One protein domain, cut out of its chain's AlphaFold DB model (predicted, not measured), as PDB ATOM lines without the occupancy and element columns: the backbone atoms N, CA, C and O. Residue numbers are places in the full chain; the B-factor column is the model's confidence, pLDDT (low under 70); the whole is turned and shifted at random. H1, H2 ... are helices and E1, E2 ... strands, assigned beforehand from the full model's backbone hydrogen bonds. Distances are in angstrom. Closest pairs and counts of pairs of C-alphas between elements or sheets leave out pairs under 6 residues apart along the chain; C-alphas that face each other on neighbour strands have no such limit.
ATOM      1  N   LEU A  22     -32.287  19.185 -30.259       97.56
ATOM      2  CA  LEU A  22     -31.431  20.316 -29.898       97.56
ATOM      3  C   LEU A  22     -30.829  20.969 -31.146       97.56
ATOM      4  O   LEU A  22     -30.904  20.423 -32.247       97.56
ATOM      5  N   GLN A  23     -30.213  22.138 -30.973       97.94
ATOM      6  CA  GLN A  23     -29.509  22.822 -32.056       97.94
ATOM      7  C   GLN A  23     -28.020  22.465 -32.080       97.94
ATOM      8  O   GLN A  23     -27.371  22.535 -31.040       97.94
ATOM      9  N   VAL A  24     -27.479  22.150 -33.259       98.50
ATOM     10  CA  VAL A  24     -26.063  21.828 -33.513       98.50
ATOM     11  C   VAL A  24     -25.492  22.799 -34.541       98.50
ATOM     12  O   VAL A  24     -26.157  23.123 -35.523       98.50
ATOM     13  N   ILE A  25     -24.251  23.243 -34.340       98.31
ATOM     14  CA  ILE A  25     -23.477  23.967 -35.353       98.31
ATOM     15  C   ILE A  25     -22.932  22.943 -36.351       98.31
ATOM     16  O   ILE A  25     -22.043  22.163 -36.015       98.31
ATOM     17  N   ALA A  26     -23.466  22.944 -37.565       98.25
ATOM     18  CA  ALA A  26     -23.029  22.111 -38.676       98.25
ATOM     19  C   ALA A  26     -22.129  22.894 -39.637       98.25
ATOM     20  O   ALA A  26     -22.274  24.108 -39.787       98.25
ATOM     21  N   HIS A  27     -21.187  22.210 -40.286       97.88
ATOM     22  CA  HIS A  27     -20.222  22.837 -41.185       97.88
ATOM     23  C   HIS A  27     -19.691  21.843 -42.226       97.88
ATOM     24  O   HIS A  27     -19.626  20.644 -41.975       97.88
ATOM     25  N   ASP A  28     -19.211  22.361 -43.358       96.06
ATOM     26  CA  ASP A  28     -18.436  21.586 -44.342       96.06
ATOM     27  C   ASP A  28     -16.915  21.660 -44.085       96.06
ATOM     28  O   ASP A  28     -16.128  21.040 -44.795       96.06
ATOM     29  N   GLY A  29     -16.500  22.438 -43.081       94.44
ATOM     30  CA  GLY A  29     -15.109  22.669 -42.697       94.44
ATOM     31  C   GLY A  29     -14.897  24.097 -42.197       94.44
ATOM     32  O   GLY A  29     -15.808  24.925 -42.229       94.44
ATOM     33  N   GLY A  30     -13.700  24.394 -41.709       90.19
ATOM     34  CA  GLY A  30     -13.300  25.726 -41.274       90.19
ATOM     35  C   GLY A  30     -12.979  26.667 -42.444       90.19
ATOM     36  O   GLY A  30     -12.857  26.238 -43.595       90.19
ATOM     37  N   PRO A  31     -12.742  27.965 -42.171       86.88
ATOM     38  CA  PRO A  31     -12.612  29.017 -43.192       86.88
ATOM     39  C   PRO A  31     -11.403  28.868 -44.134       86.88
ATOM     40  O   PRO A  31     -11.242  29.646 -45.072       86.88
ATOM     41  N   ARG A  32     -10.501  27.916 -43.865       87.81
ATOM     42  CA  ARG A  32      -9.357  27.583 -44.729       87.81
ATOM     43  C   ARG A  32      -9.649  26.448 -45.710       87.81
ATOM     44  O   ARG A  32      -8.850  26.245 -46.618       87.81
ATOM     45  N   ILE A  33     -10.742  25.714 -45.510       89.69
ATOM     46  CA  ILE A  33     -11.055  24.474 -46.229       89.69
ATOM     47  C   ILE A  33     -12.409  24.585 -46.927       89.69
ATOM     48  O   ILE A  33     -12.517  24.255 -48.105       89.69
ATOM     49  N   ALA A  34     -13.422  25.092 -46.227       90.44
ATOM     50  CA  ALA A  34     -14.760  25.271 -46.765       90.44
ATOM     51  C   ALA A  34     -15.084  26.750 -47.009       90.44
ATOM     52  O   ALA A  34     -14.646  27.640 -46.281       90.44
ATOM     53  N   HIS A  35     -15.887  26.998 -48.045       86.06
ATOM     54  CA  HIS A  35     -16.424  28.326 -48.356       86.06
ATOM     55  C   HIS A  35     -17.768  28.600 -47.675       86.06
ATOM     56  O   HIS A  35     -18.115  29.760 -47.470       86.06
ATOM     57  N   ALA A  36     -18.538  27.551 -47.373       92.00
ATOM     58  CA  ALA A  36     -19.826  27.691 -46.711       92.00
ATOM     59  C   ALA A  36     -19.620  28.082 -45.244       92.00
ATOM     60  O   ALA A  36     -18.805  27.480 -44.543       92.00
ATOM     61  N   SER A  37     -20.372  29.081 -44.784       92.75
ATOM     62  CA  SER A  37     -20.436  29.413 -43.363       92.75
ATOM     63  C   SER A  37     -21.081  28.266 -42.579       92.75
ATOM     64  O   SER A  37     -21.974  27.605 -43.114       92.75
ATOM     65  N   PRO A  38     -20.685  28.041 -41.315       96.44
ATOM     66  CA  PRO A  38     -21.400  27.114 -40.454       96.44
ATOM     67  C   PRO A  38     -22.854  27.546 -40.252       96.44
ATOM     68  O   PRO A  38     -23.165  28.737 -40.206       96.44
ATOM     69  N   GLU A  39     -23.731  26.564 -40.078       97.56
ATOM     70  CA  GLU A  39     -25.167  26.762 -39.897       97.56
ATOM     71  C   GLU A  39     -25.643  26.144 -38.584       97.56
ATOM     72  O   GLU A  39     -25.160  25.095 -38.162       97.56
ATOM     73  N   LEU A  40     -26.623  26.780 -37.943       97.88
ATOM     74  CA  LEU A  40     -27.288  26.227 -36.769       97.88
ATOM     75  C   LEU A  40     -28.503  25.408 -37.217       97.88
ATOM     76  O   LEU A  40     -29.449  25.960 -37.779       97.88
ATOM     77  N   ILE A  41     -28.480  24.102 -36.965       98.25
ATOM     78  CA  ILE A  41     -29.509  23.162 -37.427       98.25
ATOM     79  C   ILE A  41     -30.131  22.392 -36.266       98.25
ATOM     80  O   ILE A  41     -29.497  22.171 -35.239       98.25
ATOM     81  N   TRP A  42     -31.373  21.959 -36.438       98.25
ATOM     82  CA  TRP A  42     -32.074  21.087 -35.508       98.25
ATOM     83  C   TRP A  42     -31.683  19.631 -35.735       98.25
ATOM     84  O   TRP A  42     -31.677  19.141 -36.864       98.25
ATOM     85  N   VAL A  43     -31.387  18.932 -34.644       98.56
ATOM     86  CA  VAL A  43     -30.970  17.530 -34.647       98.56
ATOM     87  C   VAL A  43     -31.729  16.781 -33.567       98.56
ATOM     88  O   VAL A  43     -31.765  17.227 -32.422       98.56
ATOM     89  N   ARG A  44     -32.273  15.615 -33.921       98.06
ATOM     90  CA  ARG A  44     -32.768  14.628 -32.959       98.06
ATOM     91  C   ARG A  44     -31.644  13.692 -32.560       98.06
ATOM     92  O   ARG A  44     -31.119  12.985 -33.416       98.06
ATOM     93  N   VAL A  45     -31.296  13.654 -31.282       98.00
ATOM     94  CA  VAL A  45     -30.274  12.742 -30.754       98.00
ATOM     95  C   VAL A  45     -30.820  11.315 -30.725       98.00
ATOM     96  O   VAL A  45     -31.938  11.083 -30.266       98.00
ATOM     97  N   VAL A  46     -30.035  10.360 -31.225       97.00
ATOM     98  CA  VAL A  46     -30.426   8.940 -31.299       97.00
ATOM     99  C   VAL A  46     -29.458   8.009 -30.574       97.00
ATOM    100  O   VAL A  46     -29.864   6.922 -30.163       97.00
ATOM    101  N   ALA A  47     -28.200   8.420 -30.386       95.88
ATOM    102  CA  ALA A  47     -27.213   7.651 -29.636       95.88
ATOM    103  C   ALA A  47     -26.155   8.548 -28.979       95.88
ATOM    104  O   ALA A  47     -25.956   9.702 -29.361       95.88
ATOM    105  N   ALA A  48     -25.473   7.989 -27.982       95.38
ATOM    106  CA  ALA A  48     -24.344   8.609 -27.301       95.38
ATOM    107  C   ALA A  48     -23.272   7.560 -27.002       95.38
ATOM    108  O   ALA A  48     -23.590   6.432 -26.622       95.38
ATOM    109  N   SER A  49     -22.010   7.953 -27.143       93.31
ATOM    110  CA  SER A  49     -20.832   7.165 -26.795       93.31
ATOM    111  C   SER A  49     -19.796   8.087 -26.151       93.31
ATOM    112  O   SER A  49     -19.023   8.752 -26.843       93.31
ATOM    113  N   GLY A  50     -19.790   8.143 -24.817       91.50
ATOM    114  CA  GLY A  50     -19.012   9.144 -24.080       91.50
ATOM    115  C   GLY A  50     -19.493  10.558 -24.420       91.50
ATOM    116  O   GLY A  50     -20.688  10.829 -24.341       91.50
ATOM    117  N   ASP A  51     -18.569  11.421 -24.847       92.44
ATOM    118  CA  ASP A  51     -18.849  12.805 -25.264       92.44
ATOM    119  C   ASP A  51     -19.199  12.953 -26.762       92.44
ATOM    120  O   ASP A  51     -19.341  14.073 -27.259       92.44
ATOM    121  N   VAL A  52     -19.324  11.837 -27.493       96.62
ATOM    122  CA  VAL A  52     -19.711  11.813 -28.911       96.62
ATOM    123  C   VAL A  52     -21.177  11.419 -29.033       96.62
ATOM    124  O   VAL A  52     -21.607  10.404 -28.484       96.62
ATOM    125  N   PHE A  53     -21.936  12.198 -29.797       97.94
ATOM    126  CA  PHE A  53     -23.363  11.989 -30.008       97.94
ATOM    127  C   PHE A  53     -23.661  11.778 -31.484       97.94
ATOM    128  O   PHE A  53     -23.086  12.451 -32.343       97.94
ATOM    129  N   ASP A  54     -24.601  10.880 -31.757       98.12
ATOM    130  CA  ASP A  54     -25.160  10.673 -33.087       98.12
ATOM    131  C   ASP A  54     -26.617  11.145 -33.101       98.12
ATOM    132  O   ASP A  54     -27.375  10.951 -32.141       98.12
ATOM    133  N   GLY A  55     -27.023  11.759 -34.207       98.12
ATOM    134  CA  GLY A  55     -28.361  12.296 -34.391       98.12
ATOM    135  C   GLY A  55     -28.827  12.289 -35.842       98.12
ATOM    136  O   GLY A  55     -28.088  11.917 -36.753       98.12
ATOM    137  N   ILE A  56     -30.073  12.715 -36.036       98.56
ATOM    138  CA  ILE A  56     -30.723  12.880 -37.338       98.56
ATOM    139  C   ILE A  56     -31.069  14.352 -37.544       98.56
ATOM    140  O   ILE A  56     -31.688  14.974 -36.681       98.56
ATOM    141  N   VAL A  57     -30.684  14.901 -38.692       98.69
ATOM    142  CA  VAL A  57     -30.934  16.299 -39.064       98.69
ATOM    143  C   VAL A  57     -32.420  16.520 -39.356       98.69
ATOM    144  O   VAL A  57     -33.007  15.810 -40.170       98.69
ATOM    145  N   LEU A  58     -33.032  17.521 -38.724       98.38
ATOM    146  CA  LEU A  58     -34.480  17.760 -38.784       98.38
ATOM    147  C   LEU A  58     -34.893  18.807 -39.826       98.38
ATOM    148  O   LEU A  58     -35.998  18.728 -40.359       98.38
ATOM    149  N   ASN A  59     -34.019  19.758 -40.159       97.62
ATOM    150  CA  ASN A  59     -34.266  20.790 -41.169       97.62
ATOM    151  C   ASN A  59     -33.175  20.798 -42.245       97.62
ATOM    152  O   ASN A  59     -32.032  20.442 -41.981       97.62
ATOM    153  N   GLN A  60     -33.529  21.219 -43.458       97.38
ATOM    154  CA  GLN A  60     -32.587  21.326 -44.570       97.38
ATOM    155  C   GLN A  60     -31.602  22.490 -44.342       97.38
ATOM    156  O   GLN A  60     -32.067  23.623 -44.191       97.38
ATOM    157  N   PRO A  61     -30.274  22.245 -44.336       96.38
ATOM    158  CA  PRO A  61     -29.278  23.315 -44.379       96.38
ATOM    159  C   PRO A  61     -29.354  24.098 -45.695       96.38
ATOM    160  O   PRO A  61     -29.697  23.536 -46.741       96.38
ATOM    161  N   HIS A  62     -29.017  25.384 -45.652       95.19
ATOM    162  CA  HIS A  62     -29.132  26.301 -46.785       95.19
ATOM    163  C   HIS A  62     -27.955  26.213 -47.764       95.19
ATOM    164  O   HIS A  62     -28.154  26.318 -48.974       95.19
ATOM    165  N   GLY A  63     -26.735  26.066 -47.252       93.50
ATOM    166  CA  GLY A  63     -25.487  26.137 -48.013       93.50
ATOM    167  C   GLY A  63     -24.527  24.973 -47.775       93.50
ATOM    168  O   GLY A  63     -23.580  24.824 -48.552       93.50
ATOM    169  N   LEU A  64     -24.765  24.147 -46.750       96.50
ATOM    170  CA  LEU A  64     -23.960  22.950 -46.495       96.50
ATOM    171  C   LEU A  64     -24.210  21.861 -47.544       96.50
ATOM    172  O   LEU A  64     -25.342  21.616 -47.963       96.50
ATOM    173  N   ARG A  65     -23.137  21.179 -47.946       95.00
ATOM    174  CA  ARG A  65     -23.158  20.086 -48.931       95.00
ATOM    175  C   ARG A  65     -23.008  18.717 -48.289       95.00
ATOM    176  O   ARG A  65     -23.511  17.739 -48.834       95.00
ATOM    177  N   SER A  66     -22.290  18.635 -47.170       94.75
ATOM    178  CA  SER A  66     -22.057  17.373 -46.459       94.75
ATOM    179  C   SER A  66     -23.206  16.983 -45.524       94.75
ATOM    180  O   SER A  66     -23.254  15.849 -45.054       94.75
ATOM    181  N   VAL A  67     -24.144  17.902 -45.284       97.00
ATOM    182  CA  VAL A  67     -25.258  17.736 -44.349       97.00
ATOM    183  C   VAL A  67     -26.581  17.894 -45.091       97.00
ATOM    184  O   VAL A  67     -26.786  18.867 -45.814       97.00
ATOM    185  N   ALA A  68     -27.497  16.948 -44.895       97.50
ATOM    186  CA  ALA A  68     -28.809  16.937 -45.535       97.50
ATOM    187  C   ALA A  68     -29.910  16.636 -44.516       97.50
ATOM    188  O   ALA A  68     -29.676  15.923 -43.538       97.50
ATOM    189  N   GLN A  69     -31.121  17.145 -44.761       98.44
ATOM    190  CA  GLN A  69     -32.285  16.804 -43.944       98.44
ATOM    191  C   GLN A  69     -32.518  15.287 -43.923       98.44
ATOM    192  O   GLN A  69     -32.362  14.613 -44.940       98.44
ATOM    193  N   ASN A  70     -32.913  14.755 -42.765       98.50
ATOM    194  CA  ASN A  70     -33.054  13.324 -42.474       98.50
ATOM    195  C   ASN A  70     -31.745  12.520 -42.572       98.50
ATOM    196  O   ASN A  70     -31.764  11.300 -42.408       98.50
ATOM    197  N   GLY A  71     -30.614  13.182 -42.822       98.38
ATOM    198  CA  GLY A  71     -29.295  12.568 -42.822       98.38
ATOM    199  C   GLY A  71     -28.755  12.357 -41.405       98.38
ATOM    200  O   GLY A  71     -29.192  13.033 -40.463       98.38
ATOM    201  N   PRO A  72     -27.797  11.430 -41.239       98.38
ATOM    202  CA  PRO A  72     -27.081  11.271 -39.986       98.38
ATOM    203  C   PRO A  72     -26.138  12.454 -39.752       98.38
ATOM    204  O   PRO A  72     -25.573  13.018 -40.689       98.38
ATOM    205  N   ILE A  73     -25.922  12.786 -38.486       98.56
ATOM    206  CA  ILE A  73     -24.912  13.749 -38.061       98.56
ATOM    207  C   ILE A  73     -24.264  13.278 -36.767       98.56
ATOM    208  O   ILE A  73     -24.929  12.739 -35.883       98.56
ATOM    209  N   ARG A  74     -22.959  13.512 -36.657       98.50
ATOM    210  CA  ARG A  74     -22.176  13.273 -35.450       98.50
ATOM    211  C   ARG A  74     -21.701  14.599 -34.887       98.50
ATOM    212  O   ARG A  74     -21.305  15.476 -35.653       98.50
ATOM    213  N   PHE A  75     -21.731  14.754 -33.570       98.62
ATOM    214  CA  PHE A  75     -21.347  16.005 -32.924       98.62
ATOM    215  C   PHE A  75     -20.758  15.796 -31.524       98.62
ATOM    216  O   PHE A  75     -20.973  14.770 -30.877       98.62
ATOM    217  N   LEU A  76     -20.013  16.800 -31.067       97.44
ATOM    218  CA  LEU A  76     -19.495  16.943 -29.708       97.44
ATOM    219  C   LEU A  76     -20.280  18.036 -28.978       97.44
ATOM    220  O   LEU A  76     -20.879  18.901 -29.615       97.44
ATOM    221  N   ALA A  77     -20.227  18.057 -27.646       96.12
ATOM    222  CA  ALA A  77     -20.810  19.127 -26.830       96.12
ATOM    223  C   ALA A  77     -19.733  19.876 -26.017       96.12
ATOM    224  O   ALA A  77     -19.632  19.666 -24.801       96.12
ATOM    225  N   PRO A  78     -18.925  20.745 -26.661       93.69
ATOM    226  CA  PRO A  78     -17.818  21.423 -25.999       93.69
ATOM    227  C   PRO A  78     -18.321  22.331 -24.882       93.69
ATOM    228  O   PRO A  78     -19.374  22.967 -24.992       93.69
ATOM    229  N   ALA A  79     -17.548  22.418 -23.803       88.81
ATOM    230  CA  ALA A  79     -17.859  23.278 -22.661       88.81
ATOM    231  C   ALA A  79     -17.949  24.758 -23.048       88.81
ATOM    232  O   ALA A  79     -18.677  25.531 -22.431       88.81
ATOM    233  N   THR A  80     -17.158  25.121 -24.048       90.25
ATOM    234  CA  THR A  80     -16.846  26.486 -24.462       90.25
ATOM    235  C   THR A  80     -17.715  26.971 -25.617       90.25
ATOM    236  O   THR A  80     -17.659  28.143 -25.980       90.25
ATOM    237  N   ALA A  81     -18.532  26.085 -26.193       92.06
ATOM    238  CA  ALA A  81     -19.368  26.399 -27.336       92.06
ATOM    239  C   ALA A  81     -20.828  26.655 -26.914       92.06
ATOM    240  O   ALA A  81     -21.396  25.912 -26.096       92.06
ATOM    241  N   PRO A  82     -21.486  27.666 -27.517       91.94
ATOM    242  CA  PRO A  82     -22.883  27.977 -27.221       91.94
ATOM    243  C   PRO A  82     -23.832  26.864 -27.663       91.94
ATOM    244  O   PRO A  82     -24.887  26.693 -27.063       91.94
ATOM    245  N   HIS A  83     -23.431  26.048 -28.638       96.50
ATOM    246  CA  HIS A  83     -24.162  24.888 -29.137       96.50
ATOM    247  C   HIS A  83     -23.189  23.718 -29.340       96.50
ATOM    248  O   HIS A  83     -22.003  23.965 -29.573       96.50
ATOM    249  N   PRO A  84     -23.658  22.460 -29.261       97.81
ATOM    250  CA  PRO A  84     -22.903  21.318 -29.755       97.81
ATOM    251  C   PRO A  84     -22.439  21.542 -31.199       97.81
ATOM    252  O   PRO A  84     -23.084  22.261 -31.962       97.81
ATOM    253  N   VAL A  85     -21.315  20.938 -31.566       98.31
ATOM    254  CA  VAL A  85     -20.632  21.189 -32.840       98.31
ATOM    255  C   VAL A  85     -20.462  19.879 -33.586       98.31
ATOM    256  O   VAL A  85     -19.988  18.895 -33.014       98.31
ATOM    257  N   MET A  86     -20.862  19.872 -34.856       98.31
ATOM    258  CA  MET A  86     -20.657  18.761 -35.774       98.31
ATOM    259  C   MET A  86     -19.191  18.332 -35.791       98.31
ATOM    260  O   MET A  86     -18.278  19.131 -35.623       98.31
ATOM    261  N   THR A  87     -18.964  17.044 -35.990       97.50
ATOM    262  CA  THR A  87     -17.622  16.500 -36.106       97.50
ATOM    263  C   THR A  87     -17.562  15.405 -37.163       97.50
ATOM    264  O   THR A  87     -18.586  14.930 -37.656       97.50
ATOM    265  N   SER A  88     -16.346  15.003 -37.521       96.81
ATOM    266  CA  SER A  88     -16.087  13.923 -38.467       96.81
ATOM    267  C   SER A  88     -15.274  12.815 -37.815       96.81
ATOM    268  O   SER A  88     -14.467  13.053 -36.916       96.81
ATOM    269  N   ASP A  89     -15.405  11.596 -38.331       96.06
ATOM    270  CA  ASP A  89     -14.606  10.464 -37.854       96.06
ATOM    271  C   ASP A  89     -13.108  10.697 -38.028       96.06
ATOM    272  O   ASP A  89     -12.298  10.220 -37.235       96.06
ATOM    273  N   LYS A  90     -12.727  11.429 -39.079       97.06
ATOM    274  CA  LYS A  90     -11.332  11.784 -39.308       97.06
ATOM    275  C   LYS A  90     -10.817  12.703 -38.208       97.06
ATOM    276  O   LYS A  90      -9.766  12.416 -37.644       97.06
ATOM    277  N   TYR A  91     -11.574  13.748 -37.877       97.31
ATOM    278  CA  TYR A  91     -11.228  14.616 -36.760       97.31
ATOM    279  C   TYR A  91     -11.132  13.827 -35.457       97.31
ATOM    280  O   TYR A  91     -10.117  13.922 -34.787       97.31
ATOM    281  N   LEU A  92     -12.125  12.995 -35.129       96.56
ATOM    282  CA  LEU A  92     -12.127  12.233 -33.875       96.56
ATOM    283  C   LEU A  92     -10.926  11.290 -33.738       96.56
ATOM    284  O   LEU A  92     -10.384  11.166 -32.642       96.56
ATOM    285  N   ARG A  93     -10.490  10.654 -34.834       96.56
ATOM    286  CA  ARG A  93      -9.286   9.808 -34.833       96.56
ATOM    287  C   ARG A  93      -8.018  10.602 -34.550       96.56
ATOM    288  O   ARG A  93      -7.179  10.130 -33.801       96.56
ATOM    289  N   GLU A  94      -7.884  11.779 -35.154       96.56
ATOM    290  CA  GLU A  94      -6.687  12.610 -34.997       96.56
ATOM    291  C   GLU A  94      -6.715  13.423 -33.698       96.56
ATOM    292  O   GLU A  94      -5.668  13.715 -33.140       96.56
ATOM    293  N   ARG A  95      -7.897  13.771 -33.176       95.00
ATOM    294  CA  ARG A  95      -8.085  14.648 -32.010       95.00
ATOM    295  C   ARG A  95      -7.285  14.195 -30.788       95.00
ATOM    296  O   ARG A  95      -6.791  15.044 -30.058       95.00
ATOM    297  N   ALA A  96      -7.161  12.888 -30.563       93.69
ATOM    298  CA  ALA A  96      -6.442  12.338 -29.412       93.69
ATOM    299  C   ALA A  96      -4.925  12.603 -29.449       93.69
ATOM    300  O   ALA A  96      -4.293  12.634 -28.397       93.69
ATOM    301  N   ASP A  97      -4.357  12.840 -30.634       95.38
ATOM    302  CA  ASP A  97      -2.920  13.062 -30.821       95.38
ATOM    303  C   ASP A  97      -2.516  14.530 -30.623       95.38
ATOM    304  O   ASP A  97      -1.333  14.867 -30.715       95.38
ATOM    305  N   TRP A  98      -3.478  15.416 -30.349       96.06
ATOM    306  CA  TRP A  98      -3.257  16.855 -30.254       96.06
ATOM    307  C   TRP A  98      -3.865  17.430 -28.983       96.06
ATOM    308  O   TRP A  98      -5.012  17.164 -28.635       96.06
ATOM    309  N   THR A  99      -3.121  18.317 -28.329       95.88
ATOM    310  CA  THR A  99      -3.734  19.271 -27.413       95.88
ATOM    311  C   THR A  99      -4.110  20.536 -28.164       95.88
ATOM    312  O   THR A  99      -3.266  21.163 -28.805       95.88
ATOM    313  N   ILE A 100      -5.375  20.924 -28.031       95.75
ATOM    314  CA  ILE A 100      -5.913  22.162 -28.585       95.75
ATOM    315  C   ILE A 100      -5.933  23.205 -27.470       95.75
ATOM    316  O   ILE A 100      -6.628  23.057 -26.467       95.75
ATOM    317  N   THR A 101      -5.161  24.270 -27.645       96.50
ATOM    318  CA  THR A 101      -5.268  25.464 -26.812       96.50
ATOM    319  C   THR A 101      -6.534  26.224 -27.217       96.50
ATOM    320  O   THR A 101      -6.677  26.540 -28.406       96.50
ATOM    321  N   PRO A 102      -7.435  26.543 -26.265       97.25
ATOM    322  CA  PRO A 102      -8.659  27.291 -26.536       97.25
ATOM    323  C   PRO A 102      -8.415  28.600 -27.292       97.25
ATOM    324  O   PRO A 102      -7.379  29.243 -27.126       97.25
ATOM    325  N   CYS A 103      -9.396  29.006 -28.097       97.44
ATOM    326  CA  CYS A 103      -9.358  30.248 -28.859       97.44
ATOM    327  C   CYS A 103      -9.160  31.457 -27.935       97.44
ATOM    328  O   CYS A 103      -9.905  31.628 -26.970       97.44
ATOM    329  N   ASP A 104      -8.217  32.328 -28.283       97.44
ATOM    330  CA  ASP A 104      -7.879  33.538 -27.523       97.44
ATOM    331  C   ASP A 104      -9.012  34.579 -27.435       97.44
ATOM    332  O   ASP A 104      -8.984  35.448 -26.564       97.44
ATOM    333  N   GLN A 105     -10.017  34.490 -28.308       96.94
ATOM    334  CA  GLN A 105     -11.142  35.425 -28.357       96.94
ATOM    335  C   GLN A 105     -12.435  34.867 -27.760       96.94
ATOM    336  O   GLN A 105     -13.085  35.545 -26.967       96.94
ATOM    337  N   CYS A 106     -12.847  33.661 -28.164       95.62
ATOM    338  CA  CYS A 106     -14.139  33.092 -27.763       95.62
ATOM    339  C   CYS A 106     -14.025  31.875 -26.840       95.62
ATOM    340  O   CYS A 106     -15.046  31.347 -26.409       95.62
ATOM    341  N   GLY A 107     -12.808  31.402 -26.554       96.44
ATOM    342  CA  GLY A 107     -12.574  30.229 -25.716       96.44
ATOM    343  C   GLY A 107     -12.891  28.887 -26.374       96.44
ATOM    344  O   GLY A 107     -12.716  27.870 -25.721       96.44
ATOM    345  N   PHE A 108     -13.326  28.840 -27.638       96.69
ATOM    346  CA  PHE A 108     -13.621  27.579 -28.323       96.69
ATOM    347  C   PHE A 108     -12.408  26.638 -28.348       96.69
ATOM    348  O   PHE A 108     -11.316  27.050 -28.745       96.69
ATOM    349  N   ASP A 109     -12.601  25.388 -27.939       95.25
ATOM    350  CA  ASP A 109     -11.537  24.403 -27.689       95.25
ATOM    351  C   ASP A 109     -11.600  23.152 -28.583       95.25
ATOM    352  O   ASP A 109     -10.855  22.201 -28.366       95.25
ATOM    353  N   GLU A 110     -12.412  23.175 -29.642       96.12
ATOM    354  CA  GLU A 110     -12.422  22.145 -30.690       96.12
ATOM    355  C   GLU A 110     -12.027  22.730 -32.059       96.12
ATOM    356  O   GLU A 110     -11.812  23.938 -32.212       96.12
ATOM    357  N   LEU A 111     -11.949  21.870 -33.078       96.56
ATOM    358  CA  LEU A 111     -11.758  22.249 -34.481       96.56
ATOM    359  C   LEU A 111     -12.921  21.732 -35.326       96.56
ATOM    360  O   LEU A 111     -13.557  20.739 -34.983       96.56
ATOM    361  N   PHE A 112     -13.151  22.373 -36.469       96.94
ATOM    362  CA  PHE A 112     -14.059  21.848 -37.495       96.94
ATOM    363  C   PHE A 112     -13.374  20.790 -38.368       96.94
ATOM    364  O   PHE A 112     -13.993  19.825 -38.806       96.94
ATOM    365  N   ASP A 113     -12.076  20.958 -38.604       96.81
ATOM    366  CA  ASP A 113     -11.307  20.119 -39.514       96.81
ATOM    367  C   ASP A 113     -10.309  19.250 -38.750       96.81
ATOM    368  O   ASP A 113      -9.802  19.623 -37.689       96.81
ATOM    369  N   ALA A 114      -9.972  18.100 -39.331       96.31
ATOM    370  CA  ALA A 114      -8.880  17.275 -38.838       96.31
ATOM    371  C   ALA A 114      -7.549  18.061 -38.874       96.31
ATOM    372  O   ALA A 114      -7.287  18.754 -39.867       96.31
ATOM    373  N   PRO A 115      -6.683  17.951 -37.847       95.38
ATOM    374  CA  PRO A 115      -5.373  18.601 -37.827       95.38
ATOM    375  C   PRO A 115      -4.568  18.406 -39.117       95.38
ATOM    376  O   PRO A 115      -3.979  19.362 -39.619       95.38
ATOM    377  N   SER A 116      -4.592  17.211 -39.717       93.81
ATOM    378  CA  SER A 116      -3.904  16.929 -40.983       93.81
ATOM    379  C   SER A 116      -4.423  17.744 -42.170       93.81
ATOM    380  O   SER A 116      -3.636  18.148 -43.031       93.81
ATOM    381  N   ASP A 117      -5.724  18.028 -42.221       94.44
ATOM    382  CA  ASP A 117      -6.314  18.853 -43.275       94.44
ATOM    383  C   ASP A 117      -6.001  20.336 -43.061       94.44
ATOM    384  O   ASP A 117      -5.647  21.026 -44.019       94.44
ATOM    385  N   LEU A 118      -6.012  20.807 -41.808       94.12
ATOM    386  CA  LEU A 118      -5.552  22.157 -41.469       94.12
ATOM    387  C   LEU A 118      -4.083  22.356 -41.831       94.12
ATOM    388  O   LEU A 118      -3.740  23.359 -42.455       94.12
ATOM    389  N   MET A 119      -3.215  21.401 -41.491       92.00
ATOM    390  CA  MET A 119      -1.798  21.467 -41.839       92.00
ATOM    391  C   MET A 119      -1.598  21.556 -43.351       92.00
ATOM    392  O   MET A 119      -0.838  22.404 -43.808       92.00
ATOM    393  N   ARG A 120      -2.321  20.747 -44.137       90.88
ATOM    394  CA  ARG A 120      -2.250  20.800 -45.605       90.88
ATOM    395  C   ARG A 120      -2.707  22.154 -46.155       90.88
ATOM    396  O   ARG A 120      -2.101  22.663 -47.093       90.88
ATOM    397  N   ALA A 121      -3.759  22.735 -45.578       89.81
ATOM    398  CA  ALA A 121      -4.307  24.016 -46.018       89.81
ATOM    399  C   ALA A 121      -3.434  25.219 -45.614       89.81
ATOM    400  O   ALA A 121      -3.359  26.204 -46.348       89.81
ATOM    401  N   VAL A 122      -2.783  25.164 -44.448       87.00
ATOM    402  CA  VAL A 122      -1.981  26.272 -43.899       87.00
ATOM    403  C   VAL A 122      -0.514  26.187 -44.328       87.00
ATOM    404  O   VAL A 122       0.107  27.216 -44.587       87.00
ATOM    405  N   PHE A 123       0.030  24.975 -44.451       87.62
ATOM    406  CA  PHE A 123       1.430  24.713 -44.778       87.62
ATOM    407  C   PHE A 123       1.539  23.773 -45.995       87.62
ATOM    408  O   PHE A 123       1.961  22.623 -45.872       87.62
ATOM    409  N   PRO A 124       1.191  24.239 -47.206       84.50
ATOM    410  CA  PRO A 124       1.163  23.385 -48.397       84.50
ATOM    411  C   PRO A 124       2.542  22.841 -48.812       84.50
ATOM    412  O   PRO A 124       2.618  21.856 -49.536       84.50
ATOM    413  N   ASN A 125       3.628  23.462 -48.340       86.88
ATOM    414  CA  ASN A 125       5.007  23.139 -48.719       86.88
ATOM    415  C   ASN A 125       5.799  22.461 -47.586       86.88
ATOM    416  O   ASN A 125       7.020  22.607 -47.521       86.88
ATOM    417  N   VAL A 126       5.126  21.770 -46.658       80.12
ATOM    418  CA  VAL A 126       5.813  21.002 -45.606       80.12
ATOM    419  C   VAL A 126       6.688  19.923 -46.260       80.12
ATOM    420  O   VAL A 126       6.173  19.142 -47.065       80.12
ATOM    421  N   PRO A 127       7.995  19.856 -45.939       80.56
ATOM    422  CA  PRO A 127       8.878  18.835 -46.488       80.56
ATOM    423  C   PRO A 127       8.377  17.421 -46.188       80.56
ATOM    424  O   PRO A 127       7.870  17.143 -45.100       80.56
ATOM    425  N   GLN A 128       8.559  16.504 -47.137       75.50
ATOM    426  CA  GLN A 128       8.203  15.102 -46.937       75.50
ATOM    427  C   GLN A 128       8.955  14.530 -45.723       75.50
ATOM    428  O   GLN A 128      10.175  14.640 -45.632       75.50
ATOM    429  N   GLY A 129       8.218  13.923 -44.791       77.06
ATOM    430  CA  GLY A 129       8.774  13.359 -43.557       77.06
ATOM    431  C   GLY A 129       8.968  14.362 -42.415       77.06
ATOM    432  O   GLY A 129       9.352  13.946 -41.325       77.06
ATOM    433  N   ALA A 130       8.681  15.653 -42.619       79.06
ATOM    434  CA  ALA A 130       8.634  16.602 -41.513       79.06
ATOM    435  C   ALA A 130       7.454  16.273 -40.585       79.06
ATOM    436  O   ALA A 130       6.321  16.086 -41.034       79.06
ATOM    437  N   VAL A 131       7.737  16.213 -39.287       82.75
ATOM    438  CA  VAL A 131       6.737  16.009 -38.236       82.75
ATOM    439  C   VAL A 131       6.377  17.373 -37.663       82.75
ATOM    440  O   VAL A 131       7.259  18.144 -37.287       82.75
ATOM    441  N   MET A 132       5.085  17.686 -37.623       87.19
ATOM    442  CA  MET A 132       4.602  18.929 -37.034       87.19
ATOM    443  C   MET A 132       4.419  18.738 -35.529       87.19
ATOM    444  O   MET A 132       3.548  17.987 -35.106       87.19
ATOM    445  N   GLU A 133       5.231  19.425 -34.729       90.44
ATOM    446  CA  GLU A 133       5.118  19.386 -33.265       90.44
ATOM    447  C   GLU A 133       4.108  20.406 -32.741       90.44
ATOM    448  O   GLU A 133       3.417  20.149 -31.758       90.44
ATOM    449  N   MET A 134       4.009  21.565 -33.394       93.19
ATOM    450  CA  MET A 134       3.079  22.620 -33.014       93.19
ATOM    451  C   MET A 134       2.731  23.521 -34.194       93.19
ATOM    452  O   MET A 134       3.576  23.803 -35.042       93.19
ATOM    453  N   PHE A 135       1.501  24.023 -34.227       94.31
ATOM    454  CA  PHE A 135       1.094  25.064 -35.165       94.31
ATOM    455  C   PHE A 135      -0.116  25.845 -34.649       94.31
ATOM    456  O   PHE A 135      -0.764  25.455 -33.683       94.31
ATOM    457  N   THR A 136      -0.431  26.966 -35.293       94.38
ATOM    458  CA  THR A 136      -1.630  27.757 -34.986       94.38
ATOM    459  C   THR A 136      -2.674  27.625 -36.085       94.38
ATOM    460  O   THR A 136      -2.331  27.658 -37.270       94.38
ATOM    461  N   ALA A 137      -3.946  27.578 -35.705       93.94
ATOM    462  CA  ALA A 137      -5.087  27.612 -36.610       93.94
ATOM    463  C   ALA A 137      -5.991  28.816 -36.305       93.94
ATOM    464  O   ALA A 137      -5.974  29.365 -35.203       93.94
ATOM    465  N   LYS A 138      -6.793  29.234 -37.292       94.75
ATOM    466  CA  LYS A 138      -7.865  30.207 -37.052       94.75
ATOM    467  C   LYS A 138      -9.073  29.494 -36.459       94.75
ATOM    468  O   LYS A 138      -9.506  28.487 -37.014       94.75
ATOM    469  N   CYS A 139      -9.643  30.062 -35.404       95.94
ATOM    470  CA  CYS A 139     -10.869  29.582 -34.793       95.94
ATOM    471  C   CYS A 139     -12.009  29.602 -35.818       95.94
ATOM    472  O   CYS A 139     -12.300  30.668 -36.374       95.94
ATOM    473  N   PRO A 140     -12.687  28.470 -36.050       94.56
ATOM    474  CA  PRO A 140     -13.744  28.405 -37.049       94.56
ATOM    475  C   PRO A 140     -15.033  29.127 -36.622       94.56
ATOM    476  O   PRO A 140     -15.864  29.414 -37.476       94.56
ATOM    477  N   LEU A 141     -15.196  29.456 -35.331       93.81
ATOM    478  CA  LEU A 141     -16.378  30.163 -34.824       93.81
ATOM    479  C   LEU A 141     -16.257  31.690 -34.870       93.81
ATOM    480  O   LEU A 141     -17.237  32.361 -35.179       93.81
ATOM    481  N   CYS A 142     -15.088  32.256 -34.544       94.19
ATOM    482  CA  CYS A 142     -14.927  33.715 -34.422       94.19
ATOM    483  C   CYS A 142     -13.742  34.300 -35.204       94.19
ATOM    484  O   CYS A 142     -13.598  35.517 -35.265       94.19
ATOM    485  N   GLY A 143     -12.878  33.464 -35.788       94.38
ATOM    486  CA  GLY A 143     -11.691  33.911 -36.522       94.38
ATOM    487  C   GLY A 143     -10.468  34.266 -35.666       94.38
ATOM    488  O   GLY A 143      -9.445  34.633 -36.252       94.38
ATOM    489  N   GLY A 144     -10.550  34.124 -34.336       95.88
ATOM    490  CA  GLY A 144      -9.419  34.230 -33.401       95.88
ATOM    491  C   GLY A 144      -8.367  33.134 -33.607       95.88
ATOM    492  O   GLY A 144      -8.418  32.399 -34.595       95.88
ATOM    493  N   ILE A 145      -7.406  33.006 -32.697       96.44
ATOM    494  CA  ILE A 145      -6.282  32.071 -32.844       96.44
ATOM    495  C   ILE A 145      -6.391  30.922 -31.841       96.44
ATOM    496  O   ILE A 145      -6.604  31.133 -30.652       96.44
ATOM    497  N   GLN A 146      -6.206  29.700 -32.340       97.00
ATOM    498  CA  GLN A 146      -6.050  28.477 -31.552       97.00
ATOM    499  C   GLN A 146      -4.641  27.914 -31.753       97.00
ATOM    500  O   GLN A 146      -4.086  27.972 -32.854       97.00
ATOM    501  N   GLY A 147      -4.066  27.361 -30.688       95.62
ATOM    502  CA  GLY A 147      -2.796  26.636 -30.733       95.62
ATOM    503  C   GLY A 147      -3.030  25.132 -30.779       95.62
ATOM    504  O   GLY A 147      -3.950  24.635 -30.138       95.62
ATOM    505  N   LEU A 148      -2.199  24.414 -31.520       96.00
ATOM    506  CA  LEU A 148      -2.181  22.961 -31.565       96.00
ATOM    507  C   LEU A 148      -0.776  22.480 -31.255       96.00
ATOM    508  O   LEU A 148       0.191  22.985 -31.823       96.00
ATOM    509  N   GLU A 149      -0.680  21.498 -30.372       95.50
ATOM    510  CA  GLU A 149       0.573  20.865 -29.981       95.50
ATOM    511  C   GLU A 149       0.383  19.351 -29.986       95.50
ATOM    512  O   GLU A 149      -0.594  18.849 -29.424       95.50
ATOM    513  N   ALA A 150       1.282  18.628 -30.646       94.06
ATOM    514  CA  ALA A 150       1.240  17.177 -30.674       94.06
ATOM    515  C   ALA A 150       1.434  16.630 -29.251       94.06
ATOM    516  O   ALA A 150       2.297  17.079 -28.502       94.06
ATOM    517  N   VAL A 151       0.659  15.625 -28.852       91.75
ATOM    518  CA  VAL A 151       0.818  15.009 -27.522       91.75
ATOM    519  C   VAL A 151       2.212  14.384 -27.386       91.75
ATOM    520  O   VAL A 151       2.882  14.577 -26.375       91.75
ATOM    521  N   ALA A 152       2.710  13.750 -28.450       82.94
ATOM    522  CA  ALA A 152       4.041  13.147 -28.472       82.94
ATOM    523  C   ALA A 152       5.192  14.148 -28.233       82.94
ATOM    524  O   ALA A 152       6.226  13.753 -27.694       82.94
ATOM    525  N   SER A 153       5.046  15.427 -28.612       71.44
ATOM    526  CA  SER A 153       6.087  16.439 -28.373       71.44
ATOM    527  C   SER A 153       6.098  16.946 -26.930       71.44
ATOM    528  O   SER A 153       7.154  17.342 -26.442       71.44
ATOM    529  N   ARG A 154       4.970  16.873 -26.210       61.28
ATOM    530  CA  ARG A 154       4.905  17.202 -24.775       61.28
ATOM    531  C   ARG A 154       5.611  16.180 -23.902       61.28
ATOM    532  O   ARG A 154       6.261  16.551 -22.927       61.28
ATOM    533  N   ASP A 155       5.475  14.906 -24.256       63.47
ATOM    534  CA  ASP A 155       6.096  13.798 -23.526       63.47
ATOM    535  C   ASP A 155       7.594  13.655 -23.844       63.47
ATOM    536  O   ASP A 155       8.337  12.975 -23.127       63.47
ATOM    537  N   ALA A 156       8.076  14.323 -24.897       59.56
ATOM    538  CA  ALA A 156       9.496  14.423 -25.179       59.56
ATOM    539  C   ALA A 156      10.172  15.318 -24.124       59.56
ATOM    540  O   ALA A 156       9.876  16.506 -23.997       59.56
TER     541      ALA A 156
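This is residues 22 to 156 of the 169 residues of an uncharacterized protein of Lysobacter enzymogenes (UniProt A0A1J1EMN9). Two lobes lie end to end along the longest axis: one is built on a strongly twisted, curled sheet of E1 to E4, the other on a small sheet of E5, E7 and E6 with H2 across one face. Short H1 lies between the two sheets, part of the loop of residues 102 to 114 reaches the middle, H3 is at the far end, and residues 124 to 130 stick out. The printed part has 135 residues, with three named helices and seven named strands in the order E1 E2 E3 E4 H1 E5 H2 E6 E7 H3; both sheets, E1 E2 E3 E4 and E5 E7 E6, are antiparallel. The class is mixed, helices and strands, with under half of the residues in named elements. The whole is compact, with a radius of gyration of the C-alphas of 15.1 A and spans of 44 by 31 by 28 A.

E1, residues 22 to 26, begins at C-alpha 22 (-31.431, 20.316, -29.898). E2, residues 39 to 49, is 24.0 A long and bends by 86 degrees at residue 46. E3 is residues 52 to 57, 15.8 A, and E4 residues 72 to 76, 14.0 A. H1 is residues 89 to 95, from C-alpha 89 at (-14.606, 10.464, -37.854), and E5 residues 98 to 101. H2 is residues 115 to 122, 10.4 A, and E6 residues 134 to 138, 13.9 A. E7, residues 145 to 150, 16.8 A, is followed directly by H3, residues 151 to 155, ending at C-alpha 155 (6.096, 13.798, -23.526).

E1 to E4 form a meander, each strand the antiparallel neighbour of the one before. Its pairing is staggered: E2 pairs with E1 over residues 39 to 43, with N 24 and O 41 at 2.8 A, and with E3 over residues 43 to 49, with N 44 and O 56 at 2.9 A. E3 and E4 have N 55 and O 73 at 2.9 A. Residues 75 to 76 of E4 also pair, antiparallel, with residues 85 to 86. H1 is not on either sheet; it touches H2, about perpendicular at 88 degrees, the closest C-alphas being those of Glu 94 and Pro 115, 6.8 A apart. In the other sheet the inner strand E7 has N 99 and O 149 of its pair with E5 at 2.8 A, and N 148 and O 135 of its hairpin with E6 at 2.8 A. E5, H2 and E6 are a split strand-helix-strand unit, two strands running the same way with E7 between them, and its crossover is left-handed. H2 is on this sheet at a height of 9.1 A, over E6 and across the strands, at 69 degrees to E6 on the local plane; it is only just not over E7, on which 2 of its C-alphas fall. H3 only grazes the sheet with residues 151 to 154. In H1, H2 and H3 every O i to N i+4 pair is within hydrogen-bond range.

The two C-alphas farthest apart, those of Asn 59 and Ala 156, are 47.0 A apart. The printed part has no cut. The links E1 to E2, E3 to E4, E4 to H1, E5 to H2 and H2 to E6 are long. The mean pLDDT of the printed part is 93.4; residues 154 to 156 are under 70.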